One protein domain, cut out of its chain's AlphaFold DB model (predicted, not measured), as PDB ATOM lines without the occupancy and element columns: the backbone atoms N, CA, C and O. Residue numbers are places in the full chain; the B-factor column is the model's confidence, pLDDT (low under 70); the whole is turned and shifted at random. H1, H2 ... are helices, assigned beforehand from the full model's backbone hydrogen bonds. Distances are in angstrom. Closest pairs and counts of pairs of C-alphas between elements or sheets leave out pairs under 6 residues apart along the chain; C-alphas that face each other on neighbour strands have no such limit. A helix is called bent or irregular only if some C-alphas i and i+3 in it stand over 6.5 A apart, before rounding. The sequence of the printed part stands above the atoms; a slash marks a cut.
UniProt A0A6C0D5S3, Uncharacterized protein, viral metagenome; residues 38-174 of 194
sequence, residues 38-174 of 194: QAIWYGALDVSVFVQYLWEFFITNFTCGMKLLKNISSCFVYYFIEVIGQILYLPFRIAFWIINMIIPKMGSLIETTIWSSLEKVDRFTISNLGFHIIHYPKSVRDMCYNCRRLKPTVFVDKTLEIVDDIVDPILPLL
ATOM      1  N   GLN A  38      60.041 -57.747 -49.160       51.69
ATOM      2  CA  GLN A  38      61.465 -57.527 -48.844       51.69
ATOM      3  C   GLN A  38      61.710 -56.773 -47.519       51.69
ATOM      4  O   GLN A  38      62.819 -56.814 -46.996       51.69
ATOM      5  N   ALA A  39      60.691 -56.141 -46.923       52.16
ATOM      6  CA  ALA A  39      60.808 -55.331 -45.696       52.16
ATOM      7  C   ALA A  39      60.646 -56.147 -44.387       52.16
ATOM      8  O   ALA A  39      60.244 -55.627 -43.345       52.16
ATOM      9  N   ILE A  40      60.936 -57.451 -44.440       53.31
ATOM     10  CA  ILE A  40      60.394 -58.464 -43.518       53.31
ATOM     11  C   ILE A  40      60.935 -58.383 -42.077       53.31
ATOM     12  O   ILE A  40      60.282 -58.909 -41.182       53.31
ATOM     13  N   TRP A  41      62.078 -57.741 -41.798       50.44
ATOM     14  CA  TRP A  41      62.685 -57.866 -40.460       50.44
ATOM     15  C   TRP A  41      62.498 -56.675 -39.515       50.44
ATOM     16  O   TRP A  41      62.112 -56.877 -38.368       50.44
ATOM     17  N   TYR A  42      62.738 -55.444 -39.971       55.06
ATOM     18  CA  TYR A  42      62.605 -54.254 -39.116       55.06
ATOM     19  C   TYR A  42      61.250 -53.560 -39.325       55.06
ATOM     20  O   TYR A  42      60.510 -53.378 -38.367       55.06
ATOM     21  N   GLY A  43      60.845 -53.321 -40.579       58.53
ATOM     22  CA  GLY A  43      59.557 -52.688 -40.890       58.53
ATOM     23  C   GLY A  43      58.334 -53.537 -40.523       58.53
ATOM     24  O   GLY A  43      57.336 -53.004 -40.055       58.53
ATOM     25  N   ALA A  44      58.401 -54.867 -40.658       60.53
ATOM     26  CA  ALA A  44      57.266 -55.731 -40.313       60.53
ATOM     27  C   ALA A  44      56.907 -55.698 -38.817       60.53
ATOM     28  O   ALA A  44      55.728 -55.807 -38.477       60.53
ATOM     29  N   LEU A  45      57.894 -55.538 -37.923       64.88
ATOM     30  CA  LEU A  45      57.642 -55.433 -36.485       64.88
ATOM     31  C   LEU A  45      56.897 -54.135 -36.164       64.88
ATOM     32  O   LEU A  45      55.835 -54.199 -35.543       64.88
ATOM     33  N   ASP A  46      57.366 -52.994 -36.664       65.31
ATOM     34  CA  ASP A  46      56.743 -51.691 -36.394       65.31
ATOM     35  C   ASP A  46      55.367 -51.556 -37.059       65.31
ATOM     36  O   ASP A  46      54.408 -51.107 -36.425       65.31
ATOM     37  N   VAL A  47      55.209 -52.070 -38.285       67.31
ATOM     38  CA  VAL A  47      53.897 -52.153 -38.943       67.31
ATOM     39  C   VAL A  47      52.960 -53.083 -38.160       67.31
ATOM     40  O   VAL A  47      51.785 -52.767 -37.990       67.31
ATOM     41  N   SER A  48      53.442 -54.207 -37.614       65.69
ATOM     42  CA  SER A  48      52.594 -55.096 -36.805       65.69
ATOM     43  C   SER A  48      52.131 -54.446 -35.498       65.69
ATOM     44  O   SER A  48      50.963 -54.589 -35.127       65.69
ATOM     45  N   VAL A  49      53.003 -53.679 -34.832       73.12
ATOM     46  CA  VAL A  49      52.662 -52.896 -33.636       73.12
ATOM     47  C   VAL A  49      51.624 -51.834 -33.994       73.12
ATOM     48  O   VAL A  49      50.619 -51.689 -33.299       73.12
ATOM     49  N   PHE A  50      51.802 -51.150 -35.122       70.81
ATOM     50  CA  PHE A  50      50.842 -50.175 -35.623       70.81
ATOM     51  C   PHE A  50      49.455 -50.781 -35.891       70.81
ATOM     52  O   PHE A  50      48.442 -50.254 -35.423       70.81
ATOM     53  N   VAL A  51      49.397 -51.936 -36.563       72.31
ATOM     54  CA  VAL A  51      48.146 -52.673 -36.813       72.31
ATOM     55  C   VAL A  51      47.467 -53.088 -35.511       72.31
ATOM     56  O   VAL A  51      46.245 -52.984 -35.397       72.31
ATOM     57  N   GLN A  52      48.230 -53.504 -34.501       77.38
ATOM     58  CA  GLN A  52      47.680 -53.812 -33.180       77.38
ATOM     59  C   GLN A  52      47.074 -52.573 -32.506       77.38
ATOM     60  O   GLN A  52      45.973 -52.656 -31.960       77.38
ATOM     61  N   TYR A  53      47.738 -51.415 -32.572       75.81
ATOM     62  CA  TYR A  53      47.210 -50.163 -32.017       75.81
ATOM     63  C   TYR A  53      45.945 -49.687 -32.735       75.81
ATOM     64  O   TYR A  53      44.988 -49.271 -32.079       75.81
ATOM     65  N   LEU A  54      45.915 -49.787 -34.064       74.94
ATOM     66  CA  LEU A  54      44.722 -49.539 -34.874       74.94
ATOM     67  C   LEU A  54      43.567 -50.451 -34.485       74.94
ATOM     68  O   LEU A  54      42.437 -49.994 -34.307       74.94
ATOM     69  N   TRP A  55      43.856 -51.742 -34.341       75.38
ATOM     70  CA  TRP A  55      42.871 -52.741 -33.969       75.38
ATOM     71  C   TRP A  55      42.291 -52.462 -32.580       75.38
ATOM     72  O   TRP A  55      41.071 -52.414 -32.417       75.38
ATOM     73  N   GLU A  56      43.143 -52.192 -31.589       82.69
ATOM     74  CA  GLU A  56      42.718 -51.831 -30.234       82.69
ATOM     75  C   GLU A  56      41.904 -50.528 -30.235       82.69
ATOM     76  O   GLU A  56      40.858 -50.436 -29.585       82.69
ATOM     77  N   PHE A  57      42.324 -49.521 -31.008       78.81
ATOM     78  CA  PHE A  57      41.574 -48.278 -31.175       78.81
ATOM     79  C   PHE A  57      40.181 -48.543 -31.754       78.81
ATOM     80  O   PHE A  57      39.185 -48.075 -31.194       78.81
ATOM     81  N   PHE A  58      40.091 -49.320 -32.833       76.19
ATOM     82  CA  PHE A  58      38.830 -49.635 -33.489       76.19
ATOM     83  C   PHE A  58      37.903 -50.431 -32.570       76.19
ATOM     84  O   PHE A  58      36.769 -50.015 -32.337       76.19
ATOM     85  N   ILE A  59      38.380 -51.532 -31.984       78.94
ATOM     86  CA  ILE A  59      37.568 -52.402 -31.127       78.94
ATOM     87  C   ILE A  59      37.101 -51.663 -29.877       78.94
ATOM     88  O   ILE A  59      35.920 -51.743 -29.528       78.94
ATOM     89  N   THR A  60      37.977 -50.912 -29.205       82.19
ATOM     90  CA  THR A  60      37.579 -50.191 -27.989       82.19
ATOM     91  C   THR A  60      36.572 -49.087 -28.293       82.19
ATOM     92  O   THR A  60      35.569 -48.982 -27.593       82.19
ATOM     93  N   ASN A  61      36.751 -48.310 -29.367       77.94
ATOM     94  CA  ASN A  61      35.779 -47.280 -29.750       77.94
ATOM     95  C   ASN A  61      34.468 -47.882 -30.288       77.94
ATOM     96  O   ASN A  61      33.390 -47.388 -29.957       77.94
ATOM     97  N   PHE A  62      34.526 -48.980 -31.042       73.25
ATOM     98  CA  PHE A  62      33.343 -49.669 -31.560       73.25
ATOM     99  C   PHE A  62      32.526 -50.324 -30.444       73.25
ATOM    100  O   PHE A  62      31.320 -50.112 -30.353       73.25
ATOM    101  N   THR A  63      33.165 -51.065 -29.536       76.81
ATOM    102  CA  THR A  63      32.489 -51.653 -28.364       76.81
ATOM    103  C   THR A  63      31.890 -50.575 -27.466       76.81
ATOM    104  O   THR A  63      30.795 -50.761 -26.936       76.81
ATOM    105  N   CYS A  64      32.548 -49.418 -27.364       82.31
ATOM    106  CA  CYS A  64      32.014 -48.240 -26.696       82.31
ATOM    107  C   CYS A  64      30.732 -47.715 -27.343       82.31
ATOM    108  O   CYS A  64      29.720 -47.529 -26.664       82.31
ATOM    109  N   GLY A  65      30.762 -47.521 -28.664       76.94
ATOM    110  CA  GLY A  65      29.600 -47.100 -29.439       76.94
ATOM    111  C   GLY A  65      28.455 -48.105 -29.324       76.94
ATOM    112  O   GLY A  65      27.321 -47.731 -29.043       76.94
ATOM    113  N   MET A  66      28.760 -49.399 -29.421       72.38
ATOM    114  CA  MET A  66      27.785 -50.476 -29.253       72.38
ATOM    115  C   MET A  66      27.192 -50.518 -27.845       72.38
ATOM    116  O   MET A  66      26.003 -50.787 -27.696       72.38
ATOM    117  N   LYS A  67      27.984 -50.247 -26.804       78.06
ATOM    118  CA  LYS A  67      27.493 -50.146 -25.424       78.06
ATOM    119  C   LYS A  67      26.515 -48.983 -25.276       78.06
ATOM    120  O   LYS A  67      25.460 -49.164 -24.673       78.06
ATOM    121  N   LEU A  68      26.833 -47.832 -25.868       77.00
ATOM    122  CA  LEU A  68      25.948 -46.671 -25.883       77.00
ATOM    123  C   LEU A  68      24.641 -46.976 -26.625       77.00
ATOM    124  O   LEU A  68      23.577 -46.694 -26.092       77.00
ATOM    125  N   LEU A  69      24.702 -47.633 -27.789       75.81
ATOM    126  CA  LEU A  69      23.517 -48.036 -28.556       75.81
ATOM    127  C   LEU A  69      22.659 -49.079 -27.826       75.81
ATOM    128  O   LEU A  69      21.440 -48.950 -27.788       75.81
ATOM    129  N   LYS A  70      23.275 -50.097 -27.214       78.88
ATOM    130  CA  LYS A  70      22.553 -51.146 -26.474       78.88
ATOM    131  C   LYS A  70      21.862 -50.600 -25.231       78.88
ATOM    132  O   LYS A  70      20.724 -50.964 -24.951       78.88
ATOM    133  N   ASN A  71      22.539 -49.718 -24.502       82.25
ATOM    134  CA  ASN A  71      22.025 -49.168 -23.255       82.25
ATOM    135  C   ASN A  71      21.259 -47.857 -23.451       82.25
ATOM    136  O   ASN A  71      20.789 -47.298 -22.463       82.25
ATOM    137  N   ILE A  72      21.085 -47.373 -24.690       78.81
ATOM    138  CA  ILE A  72      20.485 -46.060 -24.953       78.81
ATOM    139  C   ILE A  72      19.098 -45.930 -24.328       78.81
ATOM    140  O   ILE A  72      18.798 -44.882 -23.776       78.81
ATOM    141  N   SER A  73      18.279 -46.990 -24.334       78.12
ATOM    142  CA  SER A  73      16.925 -46.928 -23.764       78.12
ATOM    143  C   SER A  73      16.941 -46.735 -22.244       78.12
ATOM    144  O   SER A  73      16.220 -45.888 -21.724       78.12
ATOM    145  N   SER A  74      17.817 -47.448 -21.530       80.94
ATOM    146  CA  SER A  74      17.984 -47.314 -20.079       80.94
ATOM    147  C   SER A  74      18.716 -46.028 -19.695       80.94
ATOM    148  O   SER A  74      18.459 -45.459 -18.638       80.94
ATOM    149  N   CYS A  75      19.623 -45.560 -20.551       84.88
ATOM    150  CA  CYS A  75      20.440 -44.374 -20.318       84.88
ATOM    151  C   CYS A  75      19.761 -43.067 -20.745       84.88
ATOM    152  O   CYS A  75      20.167 -42.000 -20.291       84.88
ATOM    153  N   PHE A  76      18.711 -43.139 -21.571       83.38
ATOM    154  CA  PHE A  76      18.029 -41.981 -22.147       83.38
ATOM    155  C   PHE A  76      17.571 -40.980 -21.087       83.38
ATOM    156  O   PHE A  76      17.808 -39.785 -21.232       83.38
ATOM    157  N   VAL A  77      16.968 -41.460 -19.996       83.12
ATOM    158  CA  VAL A  77      16.476 -40.595 -18.913       83.12
ATOM    159  C   VAL A  77      17.627 -39.849 -18.235       83.12
ATOM    160  O   VAL A  77      17.506 -38.658 -17.961       83.12
ATOM    161  N   TYR A  78      18.761 -40.515 -18.013       86.81
ATOM    162  CA  TYR A  78      19.935 -39.892 -17.399       86.81
ATOM    163  C   TYR A  78      20.555 -38.833 -18.314       86.81
ATOM    164  O   TYR A  78      20.818 -37.719 -17.856       86.81
ATOM    165  N   TYR A  79      20.687 -39.131 -19.611       82.69
ATOM    166  CA  TYR A  79      21.128 -38.146 -20.602       82.69
ATOM    167  C   TYR A  79      20.163 -36.959 -20.688       82.69
ATOM    168  O   TYR A  79      20.592 -35.812 -20.768       82.69
ATOM    169  N   PHE A  80      18.854 -37.209 -20.631       83.44
ATOM    170  CA  PHE A  80      17.839 -36.163 -20.703       83.44
ATOM    171  C   PHE A  80      17.890 -35.213 -19.499       83.44
ATOM    172  O   PHE A  80      17.852 -33.995 -19.672       83.44
ATOM    173  N   ILE A  81      18.047 -35.749 -18.285       86.38
ATOM    174  CA  ILE A  81      18.233 -34.940 -17.069       86.38
ATOM    175  C   ILE A  81      19.504 -34.094 -17.175       86.38
ATOM    176  O   ILE A  81      19.504 -32.928 -16.790       86.38
ATOM    177  N   GLU A  82      20.577 -34.648 -17.730       85.50
ATOM    178  CA  GLU A  82      21.836 -33.930 -17.909       85.50
ATOM    179  C   GLU A  82      21.703 -32.773 -18.912       85.50
ATOM    180  O   GLU A  82      22.189 -31.672 -18.655       85.50
ATOM    181  N   VAL A  83      20.965 -32.977 -20.010       85.94
ATOM    182  CA  VAL A  83      20.624 -31.918 -20.974       85.94
ATOM    183  C   VAL A  83      19.801 -30.817 -20.308       85.94
ATOM    184  O   VAL A  83      20.123 -29.639 -20.466       85.94
ATOM    185  N   ILE A  84      18.786 -31.171 -19.515       87.38
ATOM    186  CA  ILE A  84      18.008 -30.193 -18.740       87.38
ATOM    187  C   ILE A  84      18.913 -29.436 -17.764       87.38
ATOM    188  O   ILE A  84      18.829 -28.212 -17.677       87.38
ATOM    189  N   GLY A  85      19.810 -30.136 -17.068       85.06
ATOM    190  CA  GLY A  85      20.777 -29.532 -16.156       85.06
ATOM    191  C   GLY A  85      21.694 -28.530 -16.859       85.06
ATOM    192  O   GLY A  85      21.909 -27.433 -16.348       85.06
ATOM    193  N   GLN A  86      22.176 -28.849 -18.063       86.06
ATOM    194  CA  GLN A  86      22.974 -27.923 -18.872       86.06
ATOM    195  C   GLN A  86      22.162 -26.706 -19.333       86.06
ATOM    196  O   GLN A  86      22.675 -25.590 -19.285       86.06
ATOM    197  N   ILE A  87      20.898 -26.892 -19.731       87.50
ATOM    198  CA  ILE A  87      19.998 -25.785 -20.096       87.50
ATOM    199  C   ILE A  87      19.744 -24.878 -18.886       87.50
ATOM    200  O   ILE A  87      19.786 -23.656 -19.014       87.50
ATOM    201  N   LEU A  88      19.539 -25.453 -17.700       90.25
ATOM    202  CA  LEU A  88      19.334 -24.697 -16.464       90.25
ATOM    203  C   LEU A  88      20.611 -23.986 -15.991       90.25
ATOM    204  O   LEU A  88      20.534 -22.901 -15.420       90.25
ATOM    205  N   TYR A  89      21.790 -24.564 -16.242       87.00
ATOM    206  CA  TYR A  89      23.084 -23.952 -15.922       87.00
ATOM    207  C   TYR A  89      23.497 -22.856 -16.919       87.00
ATOM    208  O   TYR A  89      24.304 -21.983 -16.598       87.00
ATOM    209  N   LEU A  90      22.932 -22.863 -18.126       88.56
ATOM    210  CA  LEU A  90      23.208 -21.897 -19.187       88.56
ATOM    211  C   LEU A  90      23.128 -20.417 -18.745       88.56
ATOM    212  O   LEU A  90      24.078 -19.691 -19.040       88.56
ATOM    213  N   PRO A  91      22.099 -19.939 -18.011       86.94
ATOM    214  CA  PRO A  91      22.073 -18.564 -17.502       86.94
ATOM    215  C   PRO A  91      23.252 -18.235 -16.574       86.94
ATOM    216  O   PRO A  91      23.815 -17.145 -16.673       86.94
ATOM    217  N   PHE A  92      23.685 -19.172 -15.726       87.69
ATOM    218  CA  PHE A  92      24.856 -18.979 -14.863       87.69
ATOM    219  C   PHE A  92      26.150 -18.930 -15.677       87.69
ATOM    220  O   PHE A  92      26.996 -18.069 -15.437       87.69
ATOM    221  N   ARG A  93      26.280 -19.784 -16.699       85.69
ATOM    222  CA  ARG A  93      27.422 -19.749 -17.624       85.69
ATOM    223  C   ARG A  93      27.500 -18.419 -18.376       85.69
ATOM    224  O   ARG A  93      28.587 -17.862 -18.512       85.69
ATOM    225  N   ILE A  94      26.362 -17.878 -18.818       85.69
ATOM    226  CA  ILE A  94      26.296 -16.544 -19.435       85.69
ATOM    227  C   ILE A  94      26.689 -15.464 -18.421       85.69
ATOM    228  O   ILE A  94      27.464 -14.577 -18.764       85.69
ATOM    229  N   ALA A  95      26.229 -15.549 -17.171       87.00
ATOM    230  CA  ALA A  95      26.608 -14.595 -16.131       87.00
ATOM    231  C   ALA A  95      28.128 -14.594 -15.868       87.00
ATOM    232  O   ALA A  95      28.748 -13.531 -15.862       87.00
ATOM    233  N   PHE A  96      28.758 -15.767 -15.733       85.12
ATOM    234  CA  PHE A  96      30.216 -15.868 -15.584       85.12
ATOM    235  C   PHE A  96      30.967 -15.386 -16.827       85.12
ATOM    236  O   PHE A  96      32.025 -14.762 -16.710       85.12
ATOM    237  N   TRP A  97      30.413 -15.614 -18.018       84.06
ATOM    238  CA  TRP A  97      30.965 -15.089 -19.263       84.06
ATOM    239  C   TRP A  97      30.912 -13.552 -19.324       84.06
ATOM    240  O   TRP A  97      31.919 -12.932 -19.661       84.06
ATOM    241  N   ILE A  98      29.804 -12.928 -18.906       84.62
ATOM    242  CA  ILE A  98      29.680 -11.461 -18.810       84.62
ATOM    243  C   ILE A  98      30.703 -10.896 -17.815       84.62
ATOM    244  O   ILE A  98      31.379  -9.914 -18.116       84.62
ATOM    245  N   ILE A  99      30.883 -11.538 -16.657       83.25
ATOM    246  CA  ILE A  99      31.890 -11.120 -15.669       83.25
ATOM    247  C   ILE A  99      33.301 -11.196 -16.265       83.25
ATOM    248  O   ILE A  99      34.085 -10.269 -16.084       83.25
ATOM    249  N   ASN A 100      33.613 -12.257 -17.017       82.81
ATOM    250  CA  ASN A 100      34.890 -12.388 -17.726       82.81
ATOM    251  C   ASN A 100      35.105 -11.307 -18.796       82.81
ATOM    252  O   ASN A 100      36.251 -10.968 -19.081       82.81
ATOM    253  N   MET A 101      34.032 -10.775 -19.388       79.06
ATOM    254  CA  MET A 101      34.104  -9.688 -20.366       79.06
ATOM    255  C   MET A 101      34.437  -8.338 -19.709       79.06
ATOM    256  O   MET A 101      35.122  -7.522 -20.319       79.06
ATOM    257  N   ILE A 102      33.988  -8.112 -18.468       85.75
ATOM    258  CA  ILE A 102      34.270  -6.885 -17.701       85.75
ATOM    259  C   ILE A 102      35.645  -6.970 -17.025       85.75
ATOM    260  O   ILE A 102      36.419  -6.016 -17.066       85.75
ATOM    261  N   ILE A 103      35.956  -8.111 -16.404       84.75
ATOM    262  CA  ILE A 103      37.230  -8.366 -15.727       84.75
ATOM    263  C   ILE A 103      37.794  -9.694 -16.249       84.75
ATOM    264  O   ILE A 103      37.282 -10.761 -15.887       84.75
ATOM    265  N   PRO A 104      38.857  -9.665 -17.072       83.62
ATOM    266  CA  PRO A 104      39.390 -10.873 -17.680       83.62
ATOM    267  C   PRO A 104      39.810 -11.887 -16.611       83.62
ATOM    268  O   PRO A 104      40.476 -11.546 -15.635       83.62
ATOM    269  N   LYS A 105      39.430 -13.153 -16.826       80.44
ATOM    270  CA  LYS A 105      39.697 -14.331 -15.970       80.44
ATOM    271  C   LYS A 105      38.958 -14.395 -14.624       80.44
ATOM    272  O   LYS A 105      39.030 -15.436 -13.967       80.44
ATOM    273  N   MET A 106      38.235 -13.355 -14.205       83.12
ATOM    274  CA  MET A 106      37.568 -13.340 -12.895       83.12
ATOM    275  C   MET A 106      36.359 -14.286 -12.834       83.12
ATOM    276  O   MET A 106      36.224 -15.069 -11.898       83.12
ATOM    277  N   GLY A 107      35.503 -14.269 -13.856       76.94
ATOM    278  CA  GLY A 107      34.326 -15.139 -13.937       76.94
ATOM    279  C   GLY A 107      34.694 -16.625 -13.980       76.94
ATOM    280  O   GLY A 107      34.085 -17.430 -13.283       76.94
ATOM    281  N   SER A 108      35.756 -16.981 -14.711       81.00
ATOM    282  CA  SER A 108      36.267 -18.359 -14.756       81.00
ATOM    283  C   SER A 108      36.892 -18.808 -13.430       81.00
ATOM    284  O   SER A 108      36.805 -19.981 -13.069       81.00
ATOM    285  N   LEU A 109      37.518 -17.889 -12.683       85.00
ATOM    286  CA  LEU A 109      38.078 -18.181 -11.359       85.00
ATOM    287  C   LEU A 109      36.975 -18.473 -10.341       85.00
ATOM    288  O   LEU A 109      37.086 -19.417  -9.561       85.00
ATOM    289  N   ILE A 110      35.896 -17.693 -10.371       84.44
ATOM    290  CA  ILE A 110      34.736 -17.904  -9.501       84.44
ATOM    291  C   ILE A 110      34.078 -19.249  -9.824       84.44
ATOM    292  O   ILE A 110      33.859 -20.049  -8.917       84.44
ATOM    293  N   GLU A 111      33.837 -19.536 -11.106       84.94
ATOM    294  CA  GLU A 111      33.267 -20.812 -11.549       84.94
ATOM    295  C   GLU A 111      34.116 -22.005 -11.077       84.94
ATOM    296  O   GLU A 111      33.608 -22.913 -10.420       84.94
ATOM    297  N   THR A 112      35.429 -21.983 -11.320       86.44
ATOM    298  CA  THR A 112      36.336 -23.069 -10.897       86.44
ATOM    299  C   THR A 112      36.449 -23.201  -9.376       86.44
ATOM    300  O   THR A 112      36.533 -24.313  -8.853       86.44
ATOM    301  N   THR A 113      36.386 -22.095  -8.634       88.88
ATOM    302  CA  THR A 113      36.383 -22.116  -7.164       88.88
ATOM    303  C   THR A 113      35.103 -22.751  -6.617       88.88
ATOM    304  O   THR A 113      35.169 -23.583  -5.707       88.88
ATOM    305  N   ILE A 114      33.944 -22.420  -7.194       86.50
ATOM    306  CA  ILE A 114      32.655 -23.007  -6.807       86.50
ATOM    307  C   ILE A 114      32.657 -24.510  -7.099       86.50
ATOM    308  O   ILE A 114      32.412 -25.308  -6.192       86.50
ATOM    309  N   TRP A 115      33.016 -24.912  -8.322       86.12
ATOM    310  CA  TRP A 115      33.054 -26.325  -8.709       86.12
ATOM    311  C   TRP A 115      34.060 -27.139  -7.893       86.12
ATOM    312  O   TRP A 115      33.724 -28.225  -7.429       86.12
ATOM    313  N   SER A 116      35.257 -26.609  -7.632       87.31
ATOM    314  CA  SER A 116      36.250 -27.307  -6.800       87.31
ATOM    315  C   SER A 116      35.804 -27.468  -5.343       87.31
ATOM    316  O   SER A 116      36.143 -28.457  -4.690       87.31
ATOM    317  N   SER A 117      35.016 -26.525  -4.821       87.19
ATOM    318  CA  SER A 117      34.443 -26.619  -3.475       87.19
ATOM    319  C   SER A 117      33.352 -27.688  -3.414       87.19
ATOM    320  O   SER A 117      33.358 -28.516  -2.505       87.19
ATOM    321  N   LEU A 118      32.475 -27.731  -4.419       84.75
ATOM    322  CA  LEU A 118      31.481 -28.796  -4.588       84.75
ATOM    323  C   LEU A 118      32.139 -30.175  -4.717       84.75
ATOM    324  O   LEU A 118      31.683 -31.129  -4.093       84.75
ATOM    325  N   GLU A 119      33.245 -30.283  -5.451       83.88
ATOM    326  CA  GLU A 119      33.970 -31.546  -5.603       83.88
ATOM    327  C   GLU A 119      34.611 -32.018  -4.286       83.88
ATOM    328  O   GLU A 119      34.614 -33.211  -3.984       83.88
ATOM    329  N   LYS A 120      35.113 -31.096  -3.454       84.69
ATOM    330  CA  LYS A 120      35.604 -31.435  -2.106       84.69
ATOM    331  C   LYS A 120      34.491 -31.982  -1.218       84.69
ATOM    332  O   LYS A 120      34.716 -32.960  -0.507       84.69
ATOM    333  N   VAL A 121      33.305 -31.377  -1.280       84.38
ATOM    334  CA  VAL A 121      32.127 -31.860  -0.547       84.38
ATOM    335  C   VAL A 121      31.720 -33.243  -1.055       84.38
ATOM    336  O   VAL A 121      31.548 -34.143  -0.243       84.38
ATOM    337  N   ASP A 122      31.680 -33.457  -2.372       81.88
ATOM    338  CA  ASP A 122      31.372 -34.767  -2.964       81.88
ATOM    339  C   ASP A 122      32.349 -35.851  -2.486       81.88
ATOM    340  O   ASP A 122      31.931 -36.916  -2.034       81.88
ATOM    341  N   ARG A 123      33.657 -35.563  -2.490       82.00
ATOM    342  CA  ARG A 123      34.686 -36.491  -1.986       82.00
ATOM    343  C   ARG A 123      34.512 -36.807  -0.502       82.00
ATOM    344  O   ARG A 123      34.683 -37.959  -0.103       82.00
ATOM    345  N   PHE A 124      34.145 -35.813   0.305       83.12
ATOM    346  CA  PHE A 124      33.845 -36.016   1.720       83.12
ATOM    347  C   PHE A 124      32.611 -36.906   1.919       83.12
ATOM    348  O   PHE A 124      32.628 -37.808   2.758       83.12
ATOM    349  N   THR A 125      31.556 -36.709   1.128       79.75
ATOM    350  CA  THR A 125      30.339 -37.525   1.196       79.75
ATOM    351  C   THR A 125      30.604 -38.972   0.790       79.75
ATOM    352  O   THR A 125      30.159 -39.878   1.489       79.75
ATOM    353  N   ILE A 126      31.395 -39.223  -0.256       80.25
ATOM    354  CA  ILE A 126      31.782 -40.591  -0.640       80.25
ATOM    355  C   ILE A 126      32.524 -41.286   0.503       80.25
ATOM    356  O   ILE A 126      32.219 -42.432   0.817       80.25
ATOM    357  N   SER A 127      33.483 -40.596   1.129       78.31
ATOM    358  CA  SER A 127      34.323 -41.186   2.177       78.31
ATOM    359  C   SER A 127      33.543 -41.562   3.439       78.31
ATOM    360  O   SER A 127      33.973 -42.463   4.153       78.31
ATOM    361  N   ASN A 128      32.430 -40.879   3.730       78.19
ATOM    362  CA  ASN A 128      31.662 -41.080   4.963       78.19
ATOM    363  C   ASN A 128      30.339 -41.826   4.752       78.19
ATOM    364  O   ASN A 128      29.886 -42.537   5.642       78.19
ATOM    365  N   LEU A 129      29.699 -41.645   3.595       78.19
ATOM    366  CA  LEU A 129      28.344 -42.126   3.312       78.19
ATOM    367  C   LEU A 129      28.270 -43.029   2.069       78.19
ATOM    368  O   LEU A 129      27.238 -43.651   1.829       78.19
ATOM    369  N   GLY A 130      29.344 -43.123   1.276       74.25
ATOM    370  CA  GLY A 130      29.438 -44.040   0.136       74.25
ATOM    371  C   GLY A 130      28.668 -43.625  -1.123       74.25
ATOM    372  O   GLY A 130      28.625 -44.401  -2.078       74.25
ATOM    373  N   PHE A 131      28.080 -42.423  -1.170       74.38
ATOM    374  CA  PHE A 131      27.365 -41.908  -2.343       74.38
ATOM    375  C   PHE A 131      27.899 -40.551  -2.818       74.38
ATOM    376  O   PHE A 131      28.464 -39.779  -2.045       74.38
ATOM    377  N   HIS A 132      27.707 -40.281  -4.111       75.62
ATOM    378  CA  HIS A 132      28.005 -38.995  -4.741       75.62
ATOM    379  C   HIS A 132      26.772 -38.080  -4.682       75.62
ATOM    380  O   HIS A 132      25.657 -38.546  -4.906       75.62
ATOM    381  N   ILE A 133      26.971 -36.791  -4.405       72.75
ATOM    382  CA  ILE A 133      25.921 -35.757  -4.392       72.75
ATOM    383  C   ILE A 133      25.793 -35.112  -5.770       72.75
ATOM    384  O   ILE A 133      24.686 -34.886  -6.250       72.75
ATOM    385  N   ILE A 134      26.926 -34.809  -6.404       78.19
ATOM    386  CA  ILE A 134      26.956 -34.071  -7.679       78.19
ATOM    387  C   ILE A 134      27.117 -34.994  -8.891       78.19
ATOM    388  O   ILE A 134      26.919 -34.565 -10.023       78.19
ATOM    389  N   HIS A 135      27.467 -36.261  -8.662       80.06
ATOM    390  CA  HIS A 135      27.629 -37.260  -9.713       80.06
ATOM    391  C   HIS A 135      26.566 -38.351  -9.605       80.06
ATOM    392  O   HIS A 135      26.167 -38.752  -8.512       80.06
ATOM    393  N   TYR A 136      26.172 -38.906 -10.750       83.50
ATOM    394  CA  TYR A 136      25.334 -40.100 -10.780       83.50
ATOM    395  C   TYR A 136      25.999 -41.285 -10.050       83.50
ATOM    396  O   TYR A 136      27.236 -41.408 -10.035       83.50
ATOM    397  N   PRO A 137      25.197 -42.206  -9.478       82.81
ATOM    398  CA  PRO A 137      25.719 -43.397  -8.820       82.81
ATOM    399  C   PRO A 137      26.594 -44.213  -9.776       82.81
ATOM    400  O   PRO A 137      26.420 -44.193 -10.999       82.81
ATOM    401  N   LYS A 138      27.562 -44.943  -9.211       80.62
ATOM    402  CA  LYS A 138      28.572 -45.676  -9.987       80.62
ATOM    403  C   LYS A 138      27.953 -46.643 -11.004       80.62
ATOM    404  O   LYS A 138      28.441 -46.703 -12.122       80.62
ATOM    405  N   SER A 139      26.850 -47.312 -10.662       82.50
ATOM    406  CA  SER A 139      26.126 -48.215 -11.570       82.50
ATOM    407  C   SER A 139      25.647 -47.524 -12.852       82.50
ATOM    408  O   SER A 139      25.842 -48.048 -13.945       82.50
ATOM    409  N   VAL A 140      25.079 -46.321 -12.732       84.06
ATOM    410  CA  VAL A 140      24.599 -45.526 -13.873       84.06
ATOM    411  C   VAL A 140      25.774 -45.002 -14.688       84.06
ATOM    412  O   VAL A 140      25.766 -45.102 -15.914       84.06
ATOM    413  N   ARG A 141      26.826 -44.498 -14.030       83.31
ATOM    414  CA  ARG A 141      28.036 -44.054 -14.735       83.31
ATOM    415  C   ARG A 141      28.690 -45.196 -15.494       83.31
ATOM    416  O   ARG A 141      28.974 -45.034 -16.670       83.31
ATOM    417  N   ASP A 142      28.849 -46.361 -14.883       83.56
ATOM    418  CA  ASP A 142      29.446 -47.524 -15.535       83.56
ATOM    419  C   ASP A 142      28.595 -48.064 -16.682       83.56
ATOM    420  O   ASP A 142      29.146 -48.569 -17.657       83.56
ATOM    421  N   MET A 143      27.274 -47.920 -16.624       80.94
ATOM    422  CA  MET A 143      26.385 -48.357 -17.696       80.94
ATOM    423  C   MET A 143      26.330 -47.368 -18.870       80.94
ATOM    424  O   MET A 143      26.350 -47.809 -20.024       80.94
ATOM    425  N   CYS A 144      26.283 -46.065 -18.578       81.75
ATOM    426  CA  CYS A 144      25.908 -45.021 -19.537       81.75
ATOM    427  C   CYS A 144      27.048 -44.073 -19.938       81.75
ATOM    428  O   CYS A 144      27.008 -43.498 -21.019       81.75
ATOM    429  N   TYR A 145      28.068 -43.890 -19.101       80.06
ATOM    430  CA  TYR A 145      29.051 -42.810 -19.274       80.06
ATOM    431  C   TYR A 145      30.500 -43.297 -19.312       80.06
ATOM    432  O   TYR A 145      31.319 -42.768 -20.062       80.06
ATOM    433  N   ASN A 146      30.830 -44.331 -18.540       83.75
ATOM    434  CA  ASN A 146      32.175 -44.867 -18.459       83.75
ATOM    435  C   ASN A 146      32.374 -45.935 -19.522       83.75
ATOM    436  O   ASN A 146      31.701 -46.973 -19.587       83.75
ATOM    437  N   CYS A 147      33.377 -45.680 -20.339       82.75
ATOM    438  CA  CYS A 147      33.812 -46.590 -21.359       82.75
ATOM    439  C   CYS A 147      35.306 -46.400 -21.587       82.75
ATOM    440  O   CYS A 147      35.780 -45.290 -21.841       82.75
ATOM    441  N   ARG A 148      36.055 -47.496 -21.453       79.12
ATOM    442  CA  ARG A 148      37.497 -47.495 -21.673       79.12
ATOM    443  C   ARG A 148      37.742 -47.497 -23.180       79.12
ATOM    444  O   ARG A 148      37.633 -48.536 -23.816       79.12
ATOM    445  N   ARG A 149      38.041 -46.321 -23.728       79.31
ATOM    446  CA  ARG A 149      38.404 -46.122 -25.136       79.31
ATOM    447  C   ARG A 149      39.799 -45.533 -25.244       79.31
ATOM    448  O   ARG A 149      40.182 -44.712 -24.402       79.31
ATOM    449  N   LEU A 150      40.532 -45.906 -26.287       76.75
ATOM    450  CA  LEU A 150      41.774 -45.222 -26.611       76.75
ATOM    451  C   LEU A 150      41.443 -43.813 -27.125       76.75
ATOM    452  O   LEU A 150      40.562 -43.630 -27.972       76.75
ATOM    453  N   LYS A 151      42.094 -42.795 -26.551       74.19
ATOM    454  CA  LYS A 151      41.867 -41.399 -26.940       74.19
ATOM    455  C   LYS A 151      42.378 -41.191 -28.373       74.19
ATOM    456  O   LYS A 151      43.531 -41.534 -28.620       74.19
ATOM    457  N   PRO A 152      41.583 -40.588 -29.277       70.31
ATOM    458  CA  PRO A 152      42.002 -40.343 -30.657       70.31
ATOM    459  C   PRO A 152      43.305 -39.551 -30.769       70.31
ATOM    460  O   PRO A 152      44.123 -39.871 -31.615       70.31
ATOM    461  N   THR A 153      43.541 -38.585 -29.876       71.75
ATOM    462  CA  THR A 153      44.785 -37.798 -29.859       71.75
ATOM    463  C   THR A 153      46.010 -38.662 -29.563       71.75
ATOM    464  O   THR A 153      46.989 -38.591 -30.281       71.75
ATOM    465  N   VAL A 154      45.922 -39.548 -28.566       80.31
ATOM    466  CA  VAL A 154      47.018 -40.463 -28.200       80.31
ATOM    467  C   VAL A 154      47.271 -41.481 -29.308       80.31
ATOM    468  O   VAL A 154      48.412 -41.841 -29.565       80.31
ATOM    469  N   PHE A 155      46.204 -41.949 -29.962       76.44
ATOM    470  CA  PHE A 155      46.315 -42.825 -31.122       76.44
ATOM    471  C   PHE A 155      47.047 -42.127 -32.278       76.44
ATOM    472  O   PHE A 155      47.976 -42.706 -32.832       76.44
ATOM    473  N   VAL A 156      46.669 -40.888 -32.604       70.50
ATOM    474  CA  VAL A 156      47.315 -40.098 -33.661       70.50
ATOM    475  C   VAL A 156      48.777 -39.822 -33.322       70.50
ATOM    476  O   VAL A 156      49.627 -40.134 -34.145       70.50
ATOM    477  N   ASP A 157      49.082 -39.326 -32.121       80.06
ATOM    478  CA  ASP A 157      50.459 -39.024 -31.703       80.06
ATOM    479  C   ASP A 157      51.351 -40.268 -31.806       80.06
ATOM    480  O   ASP A 157      52.407 -40.235 -32.432       80.06
ATOM    481  N   LYS A 158      50.882 -41.406 -31.274       80.56
ATOM    482  CA  LYS A 158      51.629 -42.669 -31.333       80.56
ATOM    483  C   LYS A 158      51.794 -43.182 -32.762       80.56
ATOM    484  O   LYS A 158      52.799 -43.806 -33.078       80.56
ATOM    485  N   THR A 159      50.805 -42.939 -33.614       71.19
ATOM    486  CA  THR A 159      50.870 -43.323 -35.022       71.19
ATOM    487  C   THR A 159      51.869 -42.465 -35.792       71.19
ATOM    488  O   THR A 159      52.613 -43.009 -36.597       71.19
ATOM    489  N   LEU A 160      51.901 -41.154 -35.544       74.81
ATOM    490  CA  LEU A 160      52.864 -40.248 -36.168       74.81
ATOM    491  C   LEU A 160      54.298 -40.626 -35.789       74.81
ATOM    492  O   LEU A 160      55.133 -40.715 -36.675       74.81
ATOM    493  N   GLU A 161      54.550 -40.955 -34.517       78.12
ATOM    494  CA  GLU A 161      55.854 -41.478 -34.077       78.12
ATOM    495  C   GLU A 161      56.268 -42.734 -34.862       78.12
ATOM    496  O   GLU A 161      57.386 -42.812 -35.356       78.12
ATOM    497  N   ILE A 162      55.362 -43.709 -35.013       73.12
ATOM    498  CA  ILE A 162      55.665 -44.961 -35.729       73.12
ATOM    499  C   ILE A 162      55.876 -44.709 -37.228       73.12
ATOM    500  O   ILE A 162      56.719 -45.346 -37.850       73.12
ATOM    501  N   VAL A 163      55.113 -43.789 -37.822       69.50
ATOM    502  CA  VAL A 163      55.274 -43.410 -39.229       69.50
ATOM    503  C   VAL A 163      56.622 -42.728 -39.455       69.50
ATOM    504  O   VAL A 163      57.322 -43.112 -40.388       69.50
ATOM    505  N   ASP A 164      57.006 -41.775 -38.604       72.69
ATOM    506  CA  ASP A 164      58.287 -41.068 -38.720       72.69
ATOM    507  C   ASP A 164      59.478 -42.038 -38.595       72.69
ATOM    508  O   ASP A 164      60.402 -41.976 -39.407       72.69
ATOM    509  N   ASP A 165      59.413 -43.012 -37.679       70.19
ATOM    510  CA  ASP A 165      60.450 -44.048 -37.524       70.19
ATOM    511  C   ASP A 165      60.569 -44.981 -38.757       70.19
ATOM    512  O   ASP A 165      61.648 -45.501 -39.055       70.19
ATOM    513  N   ILE A 166      59.479 -45.183 -39.511       65.50
ATOM    514  CA  ILE A 166      59.433 -46.026 -40.725       65.50
ATOM    515  C   ILE A 166      59.890 -45.263 -41.982       65.50
ATOM    516  O   ILE A 166      60.440 -45.866 -42.913       65.50
ATOM    517  N   VAL A 167      59.656 -43.948 -42.030       63.91
ATOM    518  CA  VAL A 167      59.935 -43.075 -43.185       63.91
ATOM    519  C   VAL A 167      61.436 -42.979 -43.476       63.91
ATOM    520  O   VAL A 167      61.832 -43.075 -44.640       63.91
ATOM    521  N   ASP A 168      62.276 -42.853 -42.448       57.94
ATOM    522  CA  ASP A 168      63.715 -42.603 -42.616       57.94
ATOM    523  C   ASP A 168      64.507 -43.767 -43.269       57.94
ATOM    524  O   ASP A 168      65.375 -43.494 -44.106       57.94
ATOM    525  N   PRO A 169      64.244 -45.061 -42.972       57.03
ATOM    526  CA  PRO A 169      64.996 -46.167 -43.578       57.03
ATOM    527  C   PRO A 169      64.337 -46.882 -44.778       57.03
ATOM    528  O   PRO A 169      65.047 -47.604 -45.484       57.03
ATOM    529  N   ILE A 170      63.022 -46.751 -45.024       56.75
ATOM    530  CA  ILE A 170      62.270 -47.712 -45.878       56.75
ATOM    531  C   ILE A 170      61.615 -47.070 -47.118       56.75
ATOM    532  O   ILE A 170      61.164 -47.788 -48.010       56.75
ATOM    533  N   LEU A 171      61.667 -45.738 -47.269       54.53
ATOM    534  CA  LEU A 171      61.045 -44.996 -48.382       54.53
ATOM    535  C   LEU A 171      61.194 -45.602 -49.803       54.53
ATOM    536  O   LEU A 171      60.213 -45.567 -50.545       54.53
ATOM    537  N   PRO A 172      62.348 -46.167 -50.230       57.03
ATOM    538  CA  PRO A 172      62.487 -46.715 -51.585       57.03
ATOM    539  C   PRO A 172      61.828 -48.091 -51.805       57.03
ATOM    540  O   PRO A 172      61.789 -48.556 -52.942       57.03
ATOM    541  N   LEU A 173      61.347 -48.757 -50.752       57.66
ATOM    542  CA  LEU A 173      60.745 -50.098 -50.815       57.66
ATOM    543  C   LEU A 173      59.218 -50.091 -50.640       57.66
ATOM    544  O   LEU A 173      58.602 -51.147 -50.784       57.66
ATOM    545  N   LEU A 174      58.626 -48.931 -50.335       62.12
ATOM    546  CA  LEU A 174      57.199 -48.798 -50.047       62.12
ATOM    547  C   LEU A 174      56.373 -48.608 -51.321       62.12
ATOM    548  O   LEU A 174      56.776 -47.888 -52.237       62.12
TER     549      LEU A 174
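Overview. This is residues 38 to 174 of the 194 residues of an uncharacterized protein of viral metagenome (UniProt A0A6C0D5S3). The longest helix, H1, bends into an L: H4 runs back beside its first arm, H1a, while H2 folds back from its second arm, H1b, as a V. Short H3 sits near the L's corner. Printed are 137 residues with four named helices, H1 to H4, all helix, extended, radius of gyration of the C-alphas 22.9 A, spans 63 by 42 by 30 A.

Along the chain. Find C-alpha 43 at (59.557, -52.688, -40.890): H1, residues 43 to 102, is one helix by its hydrogen bonds, but bent, C-alphas 70 and 73 being 7.5 A apart. H1a is residues 43 to 70, 39.7 A; H1b 73 to 102, 44.1 A, irregular, C-alphas 74 and 77 being 7.0 A apart. H2 is residues 106 to 129, 34.3 A; H3 138 to 144, 9.9 A. H4, residues 152 to 173, 29.2 A, ends at (60.745, -50.098, -50.815), irregular, C-alphas 169 and 172 being 8.4 A apart.

Arrangement. H1a and H1b stand about perpendicular, 78 degrees. H4 touches H1a, a shallow tilt of 26 degrees, opposite ways; look at their closest C-alphas, Ile 166 and Gly 43, 6.7 A apart. H1b and H2 form a helical hairpin at a steep tilt of 39 degrees, touching with residues 96 to 100 and 106 to 111 alone, closest at C-alphas 96 and 107, 4.5 A. H3 only just touches H1b, with 3 pairs of C-alphas within 8 A, closest Cys 144 and Cys 75, 5.6 A. Every O i to N i+4 pair is within hydrogen-bond range in H1a, H2 and H3, 22 of 26 in H1b, 13 of 18 in H4.

Size, cuts and confidence. The farthest C-alphas, 38 and 102, are 65.4 A apart. The printed part has no cut and no long link. Look for pLDDT under 70 at residues 38 to 48, 163 and 166 to 174.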